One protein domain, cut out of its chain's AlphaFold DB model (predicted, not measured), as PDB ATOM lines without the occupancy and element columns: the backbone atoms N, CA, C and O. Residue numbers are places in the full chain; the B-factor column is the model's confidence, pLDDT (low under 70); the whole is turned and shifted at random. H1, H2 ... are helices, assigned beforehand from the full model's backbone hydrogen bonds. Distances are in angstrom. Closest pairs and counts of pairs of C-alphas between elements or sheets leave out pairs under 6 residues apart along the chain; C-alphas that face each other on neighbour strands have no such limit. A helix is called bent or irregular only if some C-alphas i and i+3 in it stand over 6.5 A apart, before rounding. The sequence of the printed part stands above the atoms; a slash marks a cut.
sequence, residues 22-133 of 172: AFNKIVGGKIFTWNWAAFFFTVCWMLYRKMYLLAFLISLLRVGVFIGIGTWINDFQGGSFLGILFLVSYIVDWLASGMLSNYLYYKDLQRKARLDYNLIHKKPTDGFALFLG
ATOM      1  N   ALA A  22     -18.718  28.681 -61.241       87.81
ATOM      2  CA  ALA A  22     -19.137  30.072 -61.099       87.81
ATOM      3  C   ALA A  22     -18.118  31.043 -61.719       87.81
ATOM      4  O   ALA A  22     -18.503  31.949 -62.459       87.81
ATOM      5  N   PHE A  23     -16.824  30.839 -61.476       91.44
ATOM      6  CA  PHE A  23     -15.753  31.687 -61.997       91.44
ATOM      7  C   PHE A  23     -15.600  31.547 -63.507       91.44
ATOM      8  O   PHE A  23     -15.470  32.564 -64.180       91.44
ATOM      9  N   ASN A  24     -15.740  30.342 -64.061       90.62
ATOM     10  CA  ASN A  24     -15.751  30.142 -65.512       90.62
ATOM     11  C   ASN A  24     -16.892  30.923 -66.182       90.62
ATOM     12  O   ASN A  24     -16.690  31.559 -67.216       90.62
ATOM     13  N   LYS A  25     -18.082  30.956 -65.566       90.75
ATOM     14  CA  LYS A  25     -19.200  31.788 -66.044       90.75
ATOM     15  C   LYS A  25     -18.869  33.283 -65.974       90.75
ATOM     16  O   LYS A  25     -19.185  34.006 -66.917       90.75
ATOM     17  N   ILE A  26     -18.218  33.733 -64.901       92.25
ATOM     18  CA  ILE A  26     -17.809  35.135 -64.714       92.25
ATOM     19  C   ILE A  26     -16.749  35.559 -65.735       92.25
ATOM     20  O   ILE A  26     -16.873  36.633 -66.323       92.25
ATOM     21  N   VAL A  27     -15.749  34.714 -65.987       89.62
ATOM     22  CA  VAL A  27     -14.739  34.921 -67.037       89.62
ATOM     23  C   VAL A  27     -15.403  34.986 -68.413       89.62
ATOM     24  O   VAL A  27     -15.069  35.857 -69.208       89.62
ATOM     25  N   GLY A  28     -16.414  34.147 -68.656       89.31
ATOM     26  CA  GLY A  28     -17.274  34.201 -69.842       89.31
ATOM     27  C   GLY A  28     -18.246  35.391 -69.898       89.31
ATOM     28  O   GLY A  28     -19.163  35.383 -70.715       89.31
ATOM     29  N   GLY A  29     -18.100  36.393 -69.023       88.19
ATOM     30  CA  GLY A  29     -18.881  37.634 -69.028       88.19
ATOM     31  C   GLY A  29     -20.172  37.608 -68.201       88.19
ATOM     32  O   GLY A  29     -20.848  38.632 -68.099       88.19
ATOM     33  N   LYS A  30     -20.534  36.484 -67.566       88.44
ATOM     34  CA  LYS A  30     -21.736  36.411 -66.717       88.44
ATOM     35  C   LYS A  30     -21.450  36.917 -65.308       88.44
ATOM     36  O   LYS A  30     -20.935  36.192 -64.462       88.44
ATOM     37  N   ILE A  31     -21.857  38.153 -65.041       87.00
ATOM     38  CA  ILE A  31     -21.716  38.793 -63.724       87.00
ATOM     39  C   ILE A  31     -22.652  38.147 -62.684       87.00
ATOM     40  O   ILE A  31     -22.281  38.004 -61.522       87.00
ATOM     41  N   PHE A  32     -23.845  37.715 -63.100       91.19
ATOM     42  CA  PHE A  32     -24.830  37.112 -62.205       91.19
ATOM     43  C   PHE A  32     -24.659  35.596 -62.114       91.19
ATOM     44  O   PHE A  32     -24.840  34.870 -63.096       91.19
ATOM     45  N   THR A  33     -24.357  35.109 -60.913       92.38
ATOM     46  CA  THR A  33     -24.357  33.677 -60.593       92.38
ATOM     47  C   THR A  33     -24.941  33.475 -59.202       92.38
ATOM     48  O   THR A  33     -24.629  34.216 -58.277       92.38
ATOM     49  N   TRP A  34     -25.808  32.479 -59.054       93.56
ATOM     50  CA  TRP A  34     -26.526  32.268 -57.803       93.56
ATOM     51  C   TRP A  34     -25.635  31.662 -56.711       93.56
ATOM     52  O   TRP A  34     -24.875  30.724 -56.961       93.56
ATOM     53  N   ASN A  35     -25.764  32.175 -55.490       93.81
ATOM     54  CA  ASN A  35     -25.089  31.692 -54.294       93.81
ATOM     55  C   ASN A  35     -26.068  31.657 -53.114       93.81
ATOM     56  O   ASN A  35     -26.414  32.685 -52.531       93.81
ATOM     57  N   TRP A  36     -26.464  30.444 -52.730       91.75
ATOM     58  CA  TRP A  36     -27.387  30.212 -51.618       91.75
ATOM     59  C   TRP A  36     -26.852  30.706 -50.274       91.75
ATOM     60  O   TRP A  36     -27.589  31.305 -49.495       91.75
ATOM     61  N   ALA A  37     -25.564  30.494 -50.000       90.00
ATOM     62  CA  ALA A  37     -24.976  30.893 -48.729       90.00
ATOM     63  C   ALA A  37     -24.944  32.421 -48.584       90.00
ATOM     64  O   ALA A  37     -25.260  32.946 -47.521       90.00
ATOM     65  N   ALA A  38     -24.628  33.145 -49.657       92.06
ATOM     66  CA  ALA A  38     -24.633  34.602 -49.647       92.06
ATOM     67  C   ALA A  38     -26.044  35.206 -49.668       92.06
ATOM     68  O   ALA A  38     -26.213  36.321 -49.184       92.06
ATOM     69  N   PHE A  39     -27.044  34.496 -50.197       92.19
ATOM     70  CA  PHE A  39     -28.443  34.918 -50.131       92.19
ATOM     71  C   PHE A  39     -28.940  34.966 -48.678       92.19
ATOM     72  O   PHE A  39     -29.384  36.014 -48.221       92.19
ATOM     73  N   PHE A  40     -28.785  33.872 -47.924       88.44
ATOM     74  CA  PHE A  40     -29.253  33.802 -46.532       88.44
ATOM     75  C   PHE A  40     -28.305  34.470 -45.532       88.44
ATOM     76  O   PHE A  40     -28.741  35.055 -44.543       88.44
ATOM     77  N   PHE A  41     -26.998  34.391 -45.778       88.75
ATOM     78  CA  PHE A  41     -25.968  34.771 -44.813       88.75
ATOM     79  C   PHE A  41     -24.939  35.717 -45.424       88.75
ATOM     80  O   PHE A  41     -23.743  35.517 -45.252       88.75
ATOM     81  N   THR A  42     -25.373  36.759 -46.136       89.62
ATOM     82  CA  THR A  42     -24.483  37.649 -46.911       89.62
ATOM     83  C   THR A  42     -23.246  38.112 -46.142       89.62
ATOM     84  O   THR A  42     -22.124  37.887 -46.593       89.62
ATOM     85  N   VAL A  43     -23.433  38.725 -44.968       88.81
ATOM     86  CA  VAL A  43     -22.325  39.273 -44.173       88.81
ATOM     87  C   VAL A  43     -21.443  38.145 -43.639       88.81
ATOM     88  O   VAL A  43     -20.232  38.175 -43.844       88.81
ATOM     89  N   CYS A  44     -22.027  37.108 -43.031       86.44
ATOM     90  CA  CYS A  44     -21.272  35.967 -42.504       86.44
ATOM     91  C   CYS A  44     -20.477  35.249 -43.604       86.44
ATOM     92  O   CYS A  44     -19.323  34.879 -43.398       86.44
ATOM     93  N   TRP A  45     -21.059  35.110 -44.794       91.38
ATOM     94  CA  TRP A  45     -20.413  34.527 -45.963       91.38
ATOM     95  C   TRP A  45     -19.223  35.371 -46.432       91.38
ATOM     96  O   TRP A  45     -18.141  34.833 -46.684       91.38
ATOM     97  N   MET A  46     -19.381  36.698 -46.486       88.50
ATOM     98  CA  MET A  46     -18.286  37.611 -46.821       88.50
ATOM     99  C   MET A  46     -17.158  37.568 -45.782       88.50
ATOM    100  O   MET A  46     -15.982  37.541 -46.155       88.50
ATOM    101  N   LEU A  47     -17.497  37.512 -44.490       85.88
ATOM    102  CA  LEU A  47     -16.526  37.394 -43.397       85.88
ATOM    103  C   LEU A  47     -15.750  36.075 -43.474       85.88
ATOM    104  O   LEU A  47     -14.520  36.092 -43.426       85.88
ATOM    105  N   TYR A  48     -16.447  34.954 -43.679       83.75
ATOM    106  CA  TYR A  48     -15.837  33.633 -43.854       83.75
ATOM    107  C   TYR A  48     -14.820  33.615 -45.007       83.75
ATOM    108  O   TYR A  48     -13.714  33.092 -44.873       83.75
ATOM    109  N   ARG A  49     -15.148  34.263 -46.133       85.31
ATOM    110  CA  ARG A  49     -14.264  34.392 -47.307       85.31
ATOM    111  C   ARG A  49     -13.202  35.494 -47.178       85.31
ATOM    112  O   ARG A  49     -12.499  35.785 -48.147       85.31
ATOM    113  N   LYS A  50     -13.041  36.085 -45.989       84.06
ATOM    114  CA  LYS A  50     -12.060  37.141 -45.687       84.06
ATOM    115  C   LYS A  50     -12.228  38.390 -46.569       84.06
ATOM    116  O   LYS A  50     -11.238  39.004 -46.979       84.06
ATOM    117  N   MET A  51     -13.470  38.766 -46.880       86.94
ATOM    118  CA  MET A  51     -13.835  39.998 -47.596       86.94
ATOM    119  C   MET A  51     -14.287  41.091 -46.614       86.94
ATOM    120  O   MET A  51     -15.391  41.619 -46.714       86.94
ATOM    121  N   TYR A  52     -13.445  41.424 -45.631       84.94
ATOM    122  CA  TYR A  52     -13.846  42.239 -44.474       84.94
ATOM    123  C   TYR A  52     -14.319  43.652 -44.825       84.94
ATOM    124  O   TYR A  52     -15.306  44.115 -44.265       84.94
ATOM    125  N   LEU A  53     -13.655  44.322 -45.772       84.00
ATOM    126  CA  LEU A  53     -14.051  45.669 -46.192       84.00
ATOM    127  C   LEU A  53     -15.442  45.664 -46.842       84.00
ATOM    128  O   LEU A  53     -16.285  46.487 -46.505       84.00
ATOM    129  N   LEU A  54     -15.699  44.704 -47.737       87.62
ATOM    130  CA  LEU A  54     -17.011  44.524 -48.362       87.62
ATOM    131  C   LEU A  54     -18.072  44.158 -47.322       87.62
ATOM    132  O   LEU A  54     -19.146  44.749 -47.323       87.62
ATOM    133  N   ALA A  55     -17.753  43.246 -46.401       87.75
ATOM    134  CA  ALA A  55     -18.649  42.879 -45.311       87.75
ATOM    135  C   ALA A  55     -19.024  44.098 -44.451       87.75
ATOM    136  O   ALA A  55     -20.195  44.266 -44.123       87.75
ATOM    137  N   PHE A  56     -18.062  44.969 -44.130       84.88
ATOM    138  CA  PHE A  56     -18.300  46.198 -43.372       84.88
ATOM    139  C   PHE A  56     -19.215  47.172 -44.126       84.88
ATOM    140  O   PHE A  56     -20.218  47.616 -43.572       84.88
ATOM    141  N   LEU A  57     -18.920  47.454 -45.399       88.44
ATOM    142  CA  LEU A  57     -19.720  48.376 -46.215       88.44
ATOM    143  C   LEU A  57     -21.162  47.885 -46.399       88.44
ATOM    144  O   LEU A  57     -22.103  48.658 -46.230       88.44
ATOM    145  N   ILE A  58     -21.347  46.595 -46.689       89.56
ATOM    146  CA  ILE A  58     -22.679  45.992 -46.835       89.56
ATOM    147  C   ILE A  58     -23.428  45.980 -45.499       89.56
ATOM    148  O   ILE A  58     -24.630  46.237 -45.464       89.56
ATOM    149  N   SER A  59     -22.730  45.743 -44.385       87.88
ATOM    150  CA  SER A  59     -23.342  45.819 -43.054       87.88
ATOM    151  C   SER A  59     -23.834  47.233 -42.746       87.88
ATOM    152  O   SER A  59     -24.959  47.391 -42.285       87.88
ATOM    153  N   LEU A  60     -23.035  48.259 -43.057       85.31
ATOM    154  CA  LEU A  60     -23.424  49.657 -42.865       85.31
ATOM    155  C   LEU A  60     -24.660  50.023 -43.701       85.31
ATOM    156  O   LEU A  60     -25.596  50.629 -43.182       85.31
ATOM    157  N   LEU A  61     -24.695  49.590 -44.966       86.75
ATOM    158  CA  LEU A  61     -25.854  49.773 -45.844       86.75
ATOM    159  C   LEU A  61     -27.117  49.129 -45.249       86.75
ATOM    160  O   LEU A  61     -28.163  49.775 -45.169       86.75
ATOM    161  N   ARG A  62     -27.016  47.881 -44.778       88.19
ATOM    162  CA  ARG A  62     -28.143  47.150 -44.180       88.19
ATOM    163  C   ARG A  62     -28.645  47.773 -42.887       88.19
ATOM    164  O   ARG A  62     -29.852  47.794 -42.673       88.19
ATOM    165  N   VAL A  63     -27.749  48.296 -42.051       85.12
ATOM    166  CA  VAL A  63     -28.140  49.038 -40.843       85.12
ATOM    167  C   VAL A  63     -28.962  50.269 -41.223       85.12
ATOM    168  O   VAL A  63     -30.016  50.488 -40.633       85.12
ATOM    169  N   GLY A  64     -28.547  51.022 -42.246       81.00
ATOM    170  CA  GLY A  64     -29.313  52.167 -42.747       81.00
ATOM    171  C   GLY A  64     -30.715  51.784 -43.231       81.00
ATOM    172  O   GLY A  64     -31.699  52.400 -42.821       81.00
ATOM    173  N   VAL A  65     -30.821  50.722 -44.037       82.25
ATOM    174  CA  VAL A  65     -32.116  50.192 -44.508       82.25
ATOM    175  C   VAL A  65     -32.984  49.732 -43.333       82.25
ATOM    176  O   VAL A  65     -34.173  50.041 -43.286       82.25
ATOM    177  N   PHE A  66     -32.400  49.041 -42.352       82.31
ATOM    178  CA  PHE A  66     -33.120  48.543 -41.182       82.31
ATOM    179  C   PHE A  66     -33.653  49.671 -40.291       82.31
ATOM    180  O   PHE A  66     -34.799  49.604 -39.850       82.31
ATOM    181  N   ILE A  67     -32.863  50.726 -40.064       79.56
ATOM    182  CA  ILE A  67     -33.318  51.923 -39.340       79.56
ATOM    183  C   ILE A  67     -34.491  52.570 -40.082       79.56
ATOM    184  O   ILE A  67     -35.501  52.859 -39.448       79.56
ATOM    185  N   GLY A  68     -34.398  52.722 -41.410       73.44
ATOM    186  CA  GLY A  68     -35.480  53.282 -42.230       73.44
ATOM    187  C   GLY A  68     -36.783  52.475 -42.161       73.44
ATOM    188  O   GLY A  68     -37.869  53.047 -42.051       73.44
ATOM    189  N   ILE A  69     -36.688  51.141 -42.138       73.12
ATOM    190  CA  ILE A  69     -37.842  50.255 -41.908       73.12
ATOM    191  C   ILE A  69     -38.382  50.430 -40.481       73.12
ATOM    192  O   ILE A  69     -39.591  50.517 -40.287       73.12
ATOM    193  N   GLY A  70     -37.506  50.492 -39.477       71.75
ATOM    194  CA  GLY A  70     -37.893  50.651 -38.077       71.75
ATOM    195  C   GLY A  70     -38.632  51.963 -37.811       71.75
ATOM    196  O   GLY A  70     -39.655  51.957 -37.129       71.75
ATOM    197  N   THR A  71     -38.172  53.079 -38.381       69.62
ATOM    198  CA  THR A  71     -38.884  54.365 -38.302       69.62
ATOM    199  C   THR A  71     -40.243  54.281 -38.993       69.62
ATOM    200  O   THR A  71     -41.242  54.698 -38.419       69.62
ATOM    201  N   TRP A  72     -40.316  53.623 -40.156       65.44
ATOM    202  CA  TRP A  72     -41.582  53.410 -40.859       65.44
ATOM    203  C   TRP A  72     -42.600  52.585 -40.052       65.44
ATOM    204  O   TRP A  72     -43.776  52.937 -40.001       65.44
ATOM    205  N   ILE A  73     -42.163  51.509 -39.390       68.19
ATOM    206  CA  ILE A  73     -43.051  50.651 -38.586       68.19
ATOM    207  C   ILE A  73     -43.637  51.407 -37.381       68.19
ATOM    208  O   ILE A  73     -44.759  51.123 -36.970       68.19
ATOM    209  N   ASN A  74     -42.897  52.355 -36.802       65.88
ATOM    210  CA  ASN A  74     -43.344  53.100 -35.622       65.88
ATOM    211  C   ASN A  74     -44.365  54.204 -35.947       65.88
ATOM    212  O   ASN A  74     -45.217  54.513 -35.108       65.88
ATOM    213  N   ASP A  75     -44.338  54.724 -37.173       62.22
ATOM    214  CA  ASP A  75     -45.224  55.786 -37.657       62.22
ATOM    215  C   ASP A  75     -46.463  55.231 -38.383       62.22
ATOM    216  O   ASP A  75     -46.981  55.868 -39.295       62.22
ATOM    217  N   PHE A  76     -46.934  54.034 -37.996       53.56
ATOM    218  CA  PHE A  76     -47.983  53.242 -38.664       53.56
ATOM    219  C   PHE A  76     -49.373  53.916 -38.678       53.56
ATOM    220  O   PHE A  76     -50.331  53.470 -38.045       53.56
ATOM    221  N   GLN A  77     -49.490  54.992 -39.445       54.56
ATOM    222  CA  GLN A  77     -50.718  55.587 -39.944       54.56
ATOM    223  C   GLN A  77     -50.610  55.618 -41.475       54.56
ATOM    224  O   GLN A  77     -50.134  56.576 -42.071       54.56
ATOM    225  N   GLY A  78     -51.026  54.520 -42.114       52.34
ATOM    226  CA  GLY A  78     -51.126  54.404 -43.571       52.34
ATOM    227  C   GLY A  78     -49.843  53.924 -44.251       52.34
ATOM    228  O   GLY A  78     -48.752  54.414 -43.982       52.34
ATOM    229  N   GLY A  79     -49.974  52.943 -45.149       62.34
ATOM    230  CA  GLY A  79     -48.882  52.403 -45.960       62.34
ATOM    231  C   GLY A  79     -48.227  53.479 -46.826       62.34
ATOM    232  O   GLY A  79     -48.592  53.668 -47.982       62.34
ATOM    233  N   SER A  80     -47.270  54.198 -46.248       72.06
ATOM    234  CA  SER A  80     -46.546  55.257 -46.932       72.06
ATOM    235  C   SER A  80     -45.688  54.673 -48.054       72.06
ATOM    236  O   SER A  80     -45.061  53.620 -47.914       72.06
ATOM    237  N   PHE A  81     -45.644  55.382 -49.181       78.44
ATOM    238  CA  PHE A  81     -44.820  55.043 -50.343       78.44
ATOM    239  C   PHE A  81     -43.355  54.759 -49.957       78.44
ATOM    240  O   PHE A  81     -42.748  53.819 -50.465       78.44
ATOM    241  N   LEU A  82     -42.818  55.505 -48.984       77.06
ATOM    242  CA  LEU A  82     -41.474  55.299 -48.438       77.06
ATOM    243  C   LEU A  82     -41.297  53.923 -47.781       77.06
ATOM    244  O   LEU A  82     -40.275  53.279 -47.995       77.06
ATOM    245  N   GLY A  83     -42.289  53.434 -47.036       77.56
ATOM    246  CA  GLY A  83     -42.243  52.092 -46.453       77.56
ATOM    247  C   GLY A  83     -42.183  50.982 -47.493       77.56
ATOM    248  O   GLY A  83     -41.398  50.043 -47.362       77.56
ATOM    249  N   ILE A  84     -42.968  51.124 -48.565       81.25
ATOM    250  CA  ILE A  84     -42.942  50.191 -49.697       81.25
ATOM    251  C   ILE A  84     -41.562  50.214 -50.360       81.25
ATOM    252  O   ILE A  84     -41.001  49.151 -50.623       81.25
ATOM    253  N   LEU A  85     -40.974  51.396 -50.575       82.81
ATOM    254  CA  LEU A  85     -39.618  51.514 -51.118       82.81
ATOM    255  C   LEU A  85     -38.577  50.821 -50.233       82.81
ATOM    256  O   LEU A  85     -37.735  50.088 -50.754       82.81
ATOM    257  N   PHE A  86     -38.651  50.989 -48.910       82.81
ATOM    258  CA  PHE A  86     -37.744  50.302 -47.992       82.81
ATOM    259  C   PHE A  86     -37.916  48.778 -48.039       82.81
ATOM    260  O   PHE A  86     -36.920  48.056 -48.117       82.81
ATOM    261  N   LEU A  87     -39.151  48.273 -48.083       82.69
ATOM    262  CA  LEU A  87     -39.428  46.838 -48.203       82.69
ATOM    263  C   LEU A  87     -38.920  46.256 -49.531       82.69
ATOM    264  O   LEU A  87     -38.263  45.214 -49.540       82.69
ATOM    265  N   VAL A  88     -39.159  46.948 -50.647       87.50
ATOM    266  CA  VAL A  88     -38.626  46.559 -51.960       87.50
ATOM    267  C   VAL A  88     -37.099  46.569 -51.937       87.50
ATOM    268  O   VAL A  88     -36.482  45.602 -52.380       87.50
ATOM    269  N   SER A  89     -36.477  47.605 -51.364       86.62
ATOM    270  CA  SER A  89     -35.016  47.698 -51.258       86.62
ATOM    271  C   SER A  89     -34.413  46.549 -50.443       86.62
ATOM    272  O   SER A  89     -33.373  46.014 -50.819       86.62
ATOM    273  N   TYR A  90     -35.104  46.103 -49.388       86.81
ATOM    274  CA  TYR A  90     -34.688  44.966 -48.573       86.81
ATOM    275  C   TYR A  90     -34.701  43.652 -49.368       86.81
ATOM    276  O   TYR A  90     -33.735  42.890 -49.326       86.81
ATOM    277  N   ILE A  91     -35.757  43.405 -50.149       90.19
ATOM    278  CA  ILE A  91     -35.853  42.214 -51.011       90.19
ATOM    279  C   ILE A  91     -34.784  42.257 -52.111       90.19
ATOM    280  O   ILE A  91     -34.120  41.250 -52.378       90.19
ATOM    281  N   VAL A  92     -34.589  43.423 -52.733       91.62
ATOM    282  CA  VAL A  92     -33.565  43.626 -53.766       91.62
ATOM    283  C   VAL A  92     -32.168  43.365 -53.209       91.62
ATOM    284  O   VAL A  92     -31.386  42.690 -53.871       91.62
ATOM    285  N   ASP A  93     -31.855  43.824 -51.995       89.31
ATOM    286  CA  ASP A  93     -30.561  43.569 -51.353       89.31
ATOM    287  C   ASP A  93     -30.296  42.067 -51.138       89.31
ATOM    288  O   ASP A  93     -29.196  41.582 -51.426       89.31
ATOM    289  N   TRP A  94     -31.304  41.301 -50.708       90.12
ATOM    290  CA  TRP A  94     -31.198  39.844 -50.566       90.12
ATOM    291  C   TRP A  94     -30.913  39.158 -51.905       90.12
ATOM    292  O   TRP A  94     -29.974  38.363 -52.017       90.12
ATOM    293  N   LEU A  95     -31.680  39.499 -52.944       94.25
ATOM    294  CA  LEU A  95     -31.492  38.945 -54.287       94.25
ATOM    295  C   LEU A  95     -30.131  39.335 -54.875       94.25
ATOM    296  O   LEU A  95     -29.400  38.472 -55.365       94.25
ATOM    297  N   ALA A  96     -29.752  40.609 -54.768       93.19
ATOM    298  CA  ALA A  96     -28.465  41.115 -55.229       93.19
ATOM    299  C   ALA A  96     -27.308  40.391 -54.531       93.19
ATOM    300  O   ALA A  96     -26.361  39.960 -55.188       93.19
ATOM    301  N   SER A  97     -27.414  40.171 -53.220       92.31
ATOM    302  CA  SER A  97     -26.430  39.410 -52.447       92.31
ATOM    303  C   SER A  97     -26.304  37.964 -52.931       92.31
ATOM    304  O   SER A  97     -25.190  37.461 -53.103       92.31
ATOM    305  N   GLY A  98     -27.424  37.304 -53.229       93.12
ATOM    306  CA  GLY A  98     -27.431  35.965 -53.818       93.12
ATOM    307  C   GLY A  98     -26.806  35.916 -55.216       93.12
ATOM    308  O   GLY A  98     -26.072  34.980 -55.519       93.12
ATOM    309  N   MET A  99     -27.049  36.923 -56.057       94.56
ATOM    310  CA  MET A  99     -26.655  36.916 -57.474       94.56
ATOM    311  C   MET A  99     -25.258  37.493 -57.762       94.56
ATOM    312  O   MET A  99     -24.638  37.113 -58.757       94.56
ATOM    313  N   LEU A 100     -24.766  38.431 -56.946       94.44
ATOM    314  CA  LEU A 100     -23.508  39.162 -57.183       94.44
ATOM    315  C   LEU A 100     -22.348  38.704 -56.297       94.44
ATOM    316  O   LEU A 100     -21.189  38.997 -56.593       94.44
ATOM    317  N   SER A 101     -22.621  37.988 -55.212       93.12
ATOM    318  CA  SER A 101     -21.609  37.579 -54.227       93.12
ATOM    319  C   SER A 101     -20.420  36.830 -54.826       93.12
ATOM    320  O   SER A 101     -19.275  37.149 -54.509       93.12
ATOM    321  N   ASN A 102     -20.659  35.878 -55.730       93.81
ATOM    322  CA  ASN A 102     -19.589  35.141 -56.406       93.81
ATOM    323  C   ASN A 102     -18.712  36.054 -57.274       93.81
ATOM    324  O   ASN A 102     -17.498  35.875 -57.314       93.81
ATOM    325  N   TYR A 103     -19.309  37.045 -57.938       94.00
ATOM    326  CA  TYR A 103     -18.580  38.028 -58.738       94.00
ATOM    327  C   TYR A 103     -17.716  38.943 -57.868       94.00
ATOM    328  O   TYR A 103     -16.545  39.174 -58.176       94.00
ATOM    329  N   LEU A 104     -18.270  39.422 -56.751       93.50
ATOM    330  CA  LEU A 104     -17.526  40.215 -55.771       93.50
ATOM    331  C   LEU A 104     -16.346  39.422 -55.206       93.50
ATOM    332  O   LEU A 104     -15.236  39.948 -55.120       93.50
ATOM    333  N   TYR A 105     -16.568  38.145 -54.898       92.81
ATOM    334  CA  TYR A 105     -15.521  37.253 -54.420       92.81
ATOM    335  C   TYR A 105     -14.447  36.990 -55.474       92.81
ATOM    336  O   TYR A 105     -13.263  37.110 -55.171       92.81
ATOM    337  N   TYR A 106     -14.836  36.730 -56.724       91.75
ATOM    338  CA  TYR A 106     -13.899  36.585 -57.837       91.75
ATOM    339  C   TYR A 106     -13.008  37.826 -58.000       91.75
ATOM    340  O   TYR A 106     -11.783  37.711 -58.066       91.75
ATOM    341  N   LYS A 107     -13.599  39.028 -57.994       91.56
ATOM    342  CA  LYS A 107     -12.840  40.284 -58.090       91.56
ATOM    343  C   LYS A 107     -11.915  40.514 -56.898       91.56
ATOM    344  O   LYS A 107     -10.811  41.029 -57.078       91.56
ATOM    345  N   ASP A 108     -12.347  40.157 -55.694       89.25
ATOM    346  CA  ASP A 108     -11.514  40.276 -54.499       89.25
ATOM    347  C   ASP A 108     -10.316  39.315 -54.541       89.25
ATOM    348  O   ASP A 108      -9.190  39.727 -54.260       89.25
ATOM    349  N   LEU A 109     -10.525  38.072 -54.989       88.88
ATOM    350  CA  LEU A 109      -9.442  37.118 -55.232       88.88
ATOM    351  C   LEU A 109      -8.479  37.613 -56.314       88.88
ATOM    352  O   LEU A 109      -7.270  37.580 -56.103       88.88
ATOM    353  N   GLN A 110      -8.992  38.130 -57.433       88.19
ATOM    354  CA  GLN A 110      -8.162  38.680 -58.506       88.19
ATOM    355  C   GLN A 110      -7.317  39.866 -58.017       88.19
ATOM    356  O   GLN A 110      -6.139  39.980 -58.362       88.19
ATOM    357  N   ARG A 111      -7.894  40.738 -57.178       85.12
ATOM    358  CA  ARG A 111      -7.173  41.846 -56.538       85.12
ATOM    359  C   ARG A 111      -6.064  41.328 -55.622       85.12
ATOM    360  O   ARG A 111      -4.942  41.812 -55.713       85.12
ATOM    361  N   LYS A 112      -6.362  40.347 -54.765       82.25
ATOM    362  CA  LYS A 112      -5.383  39.737 -53.848       82.25
ATOM    363  C   LYS A 112      -4.249  39.038 -54.603       82.25
ATOM    364  O   LYS A 112      -3.094  39.224 -54.240       82.25
ATOM    365  N   ALA A 113      -4.572  38.309 -55.672       83.62
ATOM    366  CA  ALA A 113      -3.591  37.652 -56.534       83.62
ATOM    367  C   ALA A 113      -2.666  38.664 -57.229       83.62
ATOM    368  O   ALA A 113      -1.460  38.464 -57.275       83.62
ATOM    369  N   ARG A 114      -3.208  39.792 -57.714       80.75
ATOM    370  CA  ARG A 114      -2.406  40.872 -58.319       80.75
ATOM    371  C   ARG A 114      -1.432  41.517 -57.330       80.75
ATOM    372  O   ARG A 114      -0.380  41.989 -57.739       80.75
ATOM    373  N   LEU A 115      -1.796  41.572 -56.053       79.62
ATOM    374  CA  LEU A 115      -0.985  42.173 -54.993       79.62
ATOM    375  C   LEU A 115       0.056  41.203 -54.407       79.62
ATOM    376  O   LEU A 115       0.609  41.504 -53.354       79.62
ATOM    377  N   ASP A 116       0.271  40.043 -55.044       68.25
ATOM    378  CA  ASP A 116       1.132  38.950 -54.565       68.25
ATOM    379  C   ASP A 116       0.875  38.602 -53.087       68.25
ATOM    380  O   ASP A 116       1.762  38.306 -52.283       68.25
ATOM    381  N   TYR A 117      -0.393  38.724 -52.685       62.94
ATOM    382  CA  TYR A 117      -0.779  38.530 -51.303       62.94
ATOM    383  C   TYR A 117      -0.641  37.046 -50.969       62.94
ATOM    384  O   TYR A 117      -1.255  36.202 -51.619       62.94
ATOM    385  N   ASN A 118       0.117  36.720 -49.922       59.34
ATOM    386  CA  ASN A 118       0.334  35.341 -49.488       59.34
ATOM    387  C   ASN A 118      -0.979  34.734 -48.936       59.34
ATOM    388  O   ASN A 118      -1.281  34.796 -47.740       59.34
ATOM    389  N   LEU A 119      -1.801  34.168 -49.829       58.47
ATOM    390  CA  LEU A 119      -3.141  33.634 -49.537       58.47
ATOM    391  C   LEU A 119      -3.114  32.435 -48.572       58.47
ATOM    392  O   LEU A 119      -4.132  32.112 -47.960       58.47
ATOM    393  N   ILE A 120      -1.950  31.800 -48.422       53.91
ATOM    394  CA  ILE A 120      -1.790  30.497 -47.771       53.91
ATOM    395  C   ILE A 120      -1.574  30.624 -46.248       53.91
ATOM    396  O   ILE A 120      -1.830  29.662 -45.527       53.91
ATOM    397  N   HIS A 121      -1.169  31.787 -45.709       47.47
ATOM    398  CA  HIS A 121      -0.555  31.830 -44.364       47.47
ATOM    399  C   HIS A 121      -0.958  32.953 -43.398       47.47
ATOM    400  O   HIS A 121      -0.280  33.169 -42.397       47.47
ATOM    401  N   LYS A 122      -2.105  33.618 -43.584       45.97
ATOM    402  CA  LYS A 122      -2.681  34.409 -42.481       45.97
ATOM    403  C   LYS A 122      -3.751  33.590 -41.766       45.97
ATOM    404  O   LYS A 122      -4.876  33.477 -42.282       45.97
ATOM    405  N   LYS A 123      -3.390  33.034 -40.592       46.91
ATOM    406  CA  LYS A 123      -4.359  32.627 -39.558       46.91
ATOM    407  C   LYS A 123      -5.398  33.746 -39.496       46.91
ATOM    408  O   LYS A 123      -4.988  34.916 -39.450       46.91
ATOM    409  N   PRO A 124      -6.696  33.451 -39.665       49.59
ATOM    410  CA  PRO A 124      -7.682  34.504 -39.558       49.59
ATOM    411  C   PRO A 124      -7.448  35.179 -38.204       49.59
ATOM    412  O   PRO A 124      -7.021  34.570 -37.232       49.59
ATOM    413  N   THR A 125      -7.586  36.487 -38.137       52.56
ATOM    414  CA  THR A 125      -7.734  37.164 -36.853       52.56
ATOM    415  C   THR A 125      -9.031  36.615 -36.244       52.56
ATOM    416  O   THR A 125     -10.119  37.099 -36.548       52.56
ATOM    417  N   ASP A 126      -8.875  35.517 -35.496       57.84
ATOM    418  CA  ASP A 126      -9.799  34.379 -35.330       57.84
ATOM    419  C   ASP A 126     -10.956  34.610 -34.344       57.84
ATOM    420  O   ASP A 126     -11.802  33.743 -34.171       57.84
ATOM    421  N   GLY A 127     -11.054  35.780 -33.713       55.12
ATOM    422  CA  GLY A 127     -12.124  36.063 -32.746       55.12
ATOM    423  C   GLY A 127     -13.028  37.214 -33.156       55.12
ATOM    424  O   GLY A 127     -14.241  37.119 -33.044       55.12
ATOM    425  N   PHE A 128     -12.454  38.303 -33.664       56.03
ATOM    426  CA  PHE A 128     -13.138  39.598 -33.709       56.03
ATOM    427  C   PHE A 128     -14.283  39.672 -34.731       56.03
ATOM    428  O   PHE A 128     -15.336  40.228 -34.440       56.03
ATOM    429  N   ALA A 129     -14.125  39.072 -35.913       58.00
ATOM    430  CA  ALA A 129     -15.179  39.054 -36.932       58.00
ATOM    431  C   ALA A 129     -16.341  38.109 -36.563       58.00
ATOM    432  O   ALA A 129     -17.503  38.441 -36.791       58.00
ATOM    433  N   LEU A 130     -16.026  36.959 -35.957       57.56
ATOM    434  CA  LEU A 130     -17.015  36.036 -35.388       57.56
ATOM    435  C   LEU A 130     -17.731  36.672 -34.192       57.56
ATOM    436  O   LEU A 130     -18.951  36.609 -34.116       57.56
ATOM    437  N   PHE A 131     -16.988  37.351 -33.319       62.22
ATOM    438  CA  PHE A 131     -17.504  38.121 -32.190       62.22
ATOM    439  C   PHE A 131     -18.458  39.223 -32.653       62.22
ATOM    440  O   PHE A 131     -19.562  39.309 -32.137       62.22
ATOM    441  N   LEU A 132     -18.105  40.007 -33.678       59.25
ATOM    442  CA  LEU A 132     -19.012  41.017 -34.230       59.25
ATOM    443  C   LEU A 132     -20.301  40.392 -34.775       59.25
ATOM    444  O   LEU A 132     -21.375  40.903 -34.481       59.25
ATOM    445  N   GLY A 133     -20.225  39.269 -35.496       59.56
ATOM    446  CA  GLY A 133     -21.420  38.549 -35.951       59.56
ATOM    447  C   GLY A 133     -22.284  38.041 -34.791       59.56
ATOM    448  O   GLY A 133     -23.485  38.294 -34.756       59.56
TER     449      GLY A 133
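What this domain is: This is residues 22 to 133 of the 172 residues of an uncharacterized protein of Candidatus Paracaedibacter acanthamoebae (UniProt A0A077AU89). A long helical hairpin, H4 and H5a, is the main body; at its open end H5 bends and runs on as H5b, whose residues 110 to 114 stick out with 115 and 116. Short helices gather at that end: H2 packs on H5a, H3 folds back along H4, H1 packs on H5b, and H6 returns near H3. The printed part has 112 residues with six named helices, H1 to H6 in chain order, and no named strand: all helix. It is loose, with a radius of gyration of the C-alphas of 17.0 A, and only just elongated, spanning 56 by 37 by 21 A.

Where its parts are: H1 is residues 22 to 27, beginning at C-alpha 22 (-19.137, 30.072, -61.099). H2 is residues 36 to 40 and H3 residues 42 to 48. H4, residues 52 to 74, is 32.7 A long. H5, residues 81 to 114, was assigned as one helix by its hydrogen bonds but is bent, with C-alphas 99 and 102 7.4 A apart. Its arms are H5a, residues 81 to 99, 26.6 A, and H5b, residues 102 to 114, 18.2 A. H6, residues 128 to 133, ends at C-alpha 133 (-21.420, 38.549, -35.951).

How they stand to each other: H1 touches H5b, C-alphas 26 and 103 being closest at 6.7 A. H2 touches H5a at C-alphas 39 and 98, the closest, 4.0 A. H3 and H4 form a hairpin, closest C-alphas 43 and 55, 5.3 A. H4 and H5a form another, at a shallow tilt of 27 degrees, opposite ways; C-alphas 72 and 83 are closest, 5.8 A. H5a and H5b stand at a steep tilt of 57 degrees. H3 and H6 are close but not clearly touching, closest C-alphas 47 and 129 at 6.8 A. In each helix or arm every O i to N i+4 pair is within hydrogen-bond range.

The domain as a whole: The C-alphas of Gln 77 and Asp 116 are farthest apart, 56.4 A. The printed part has no cut. The link from H5 to H6 is long, 13 residues. Residues 71 to 79 and 116 to 133 have pLDDT under 70.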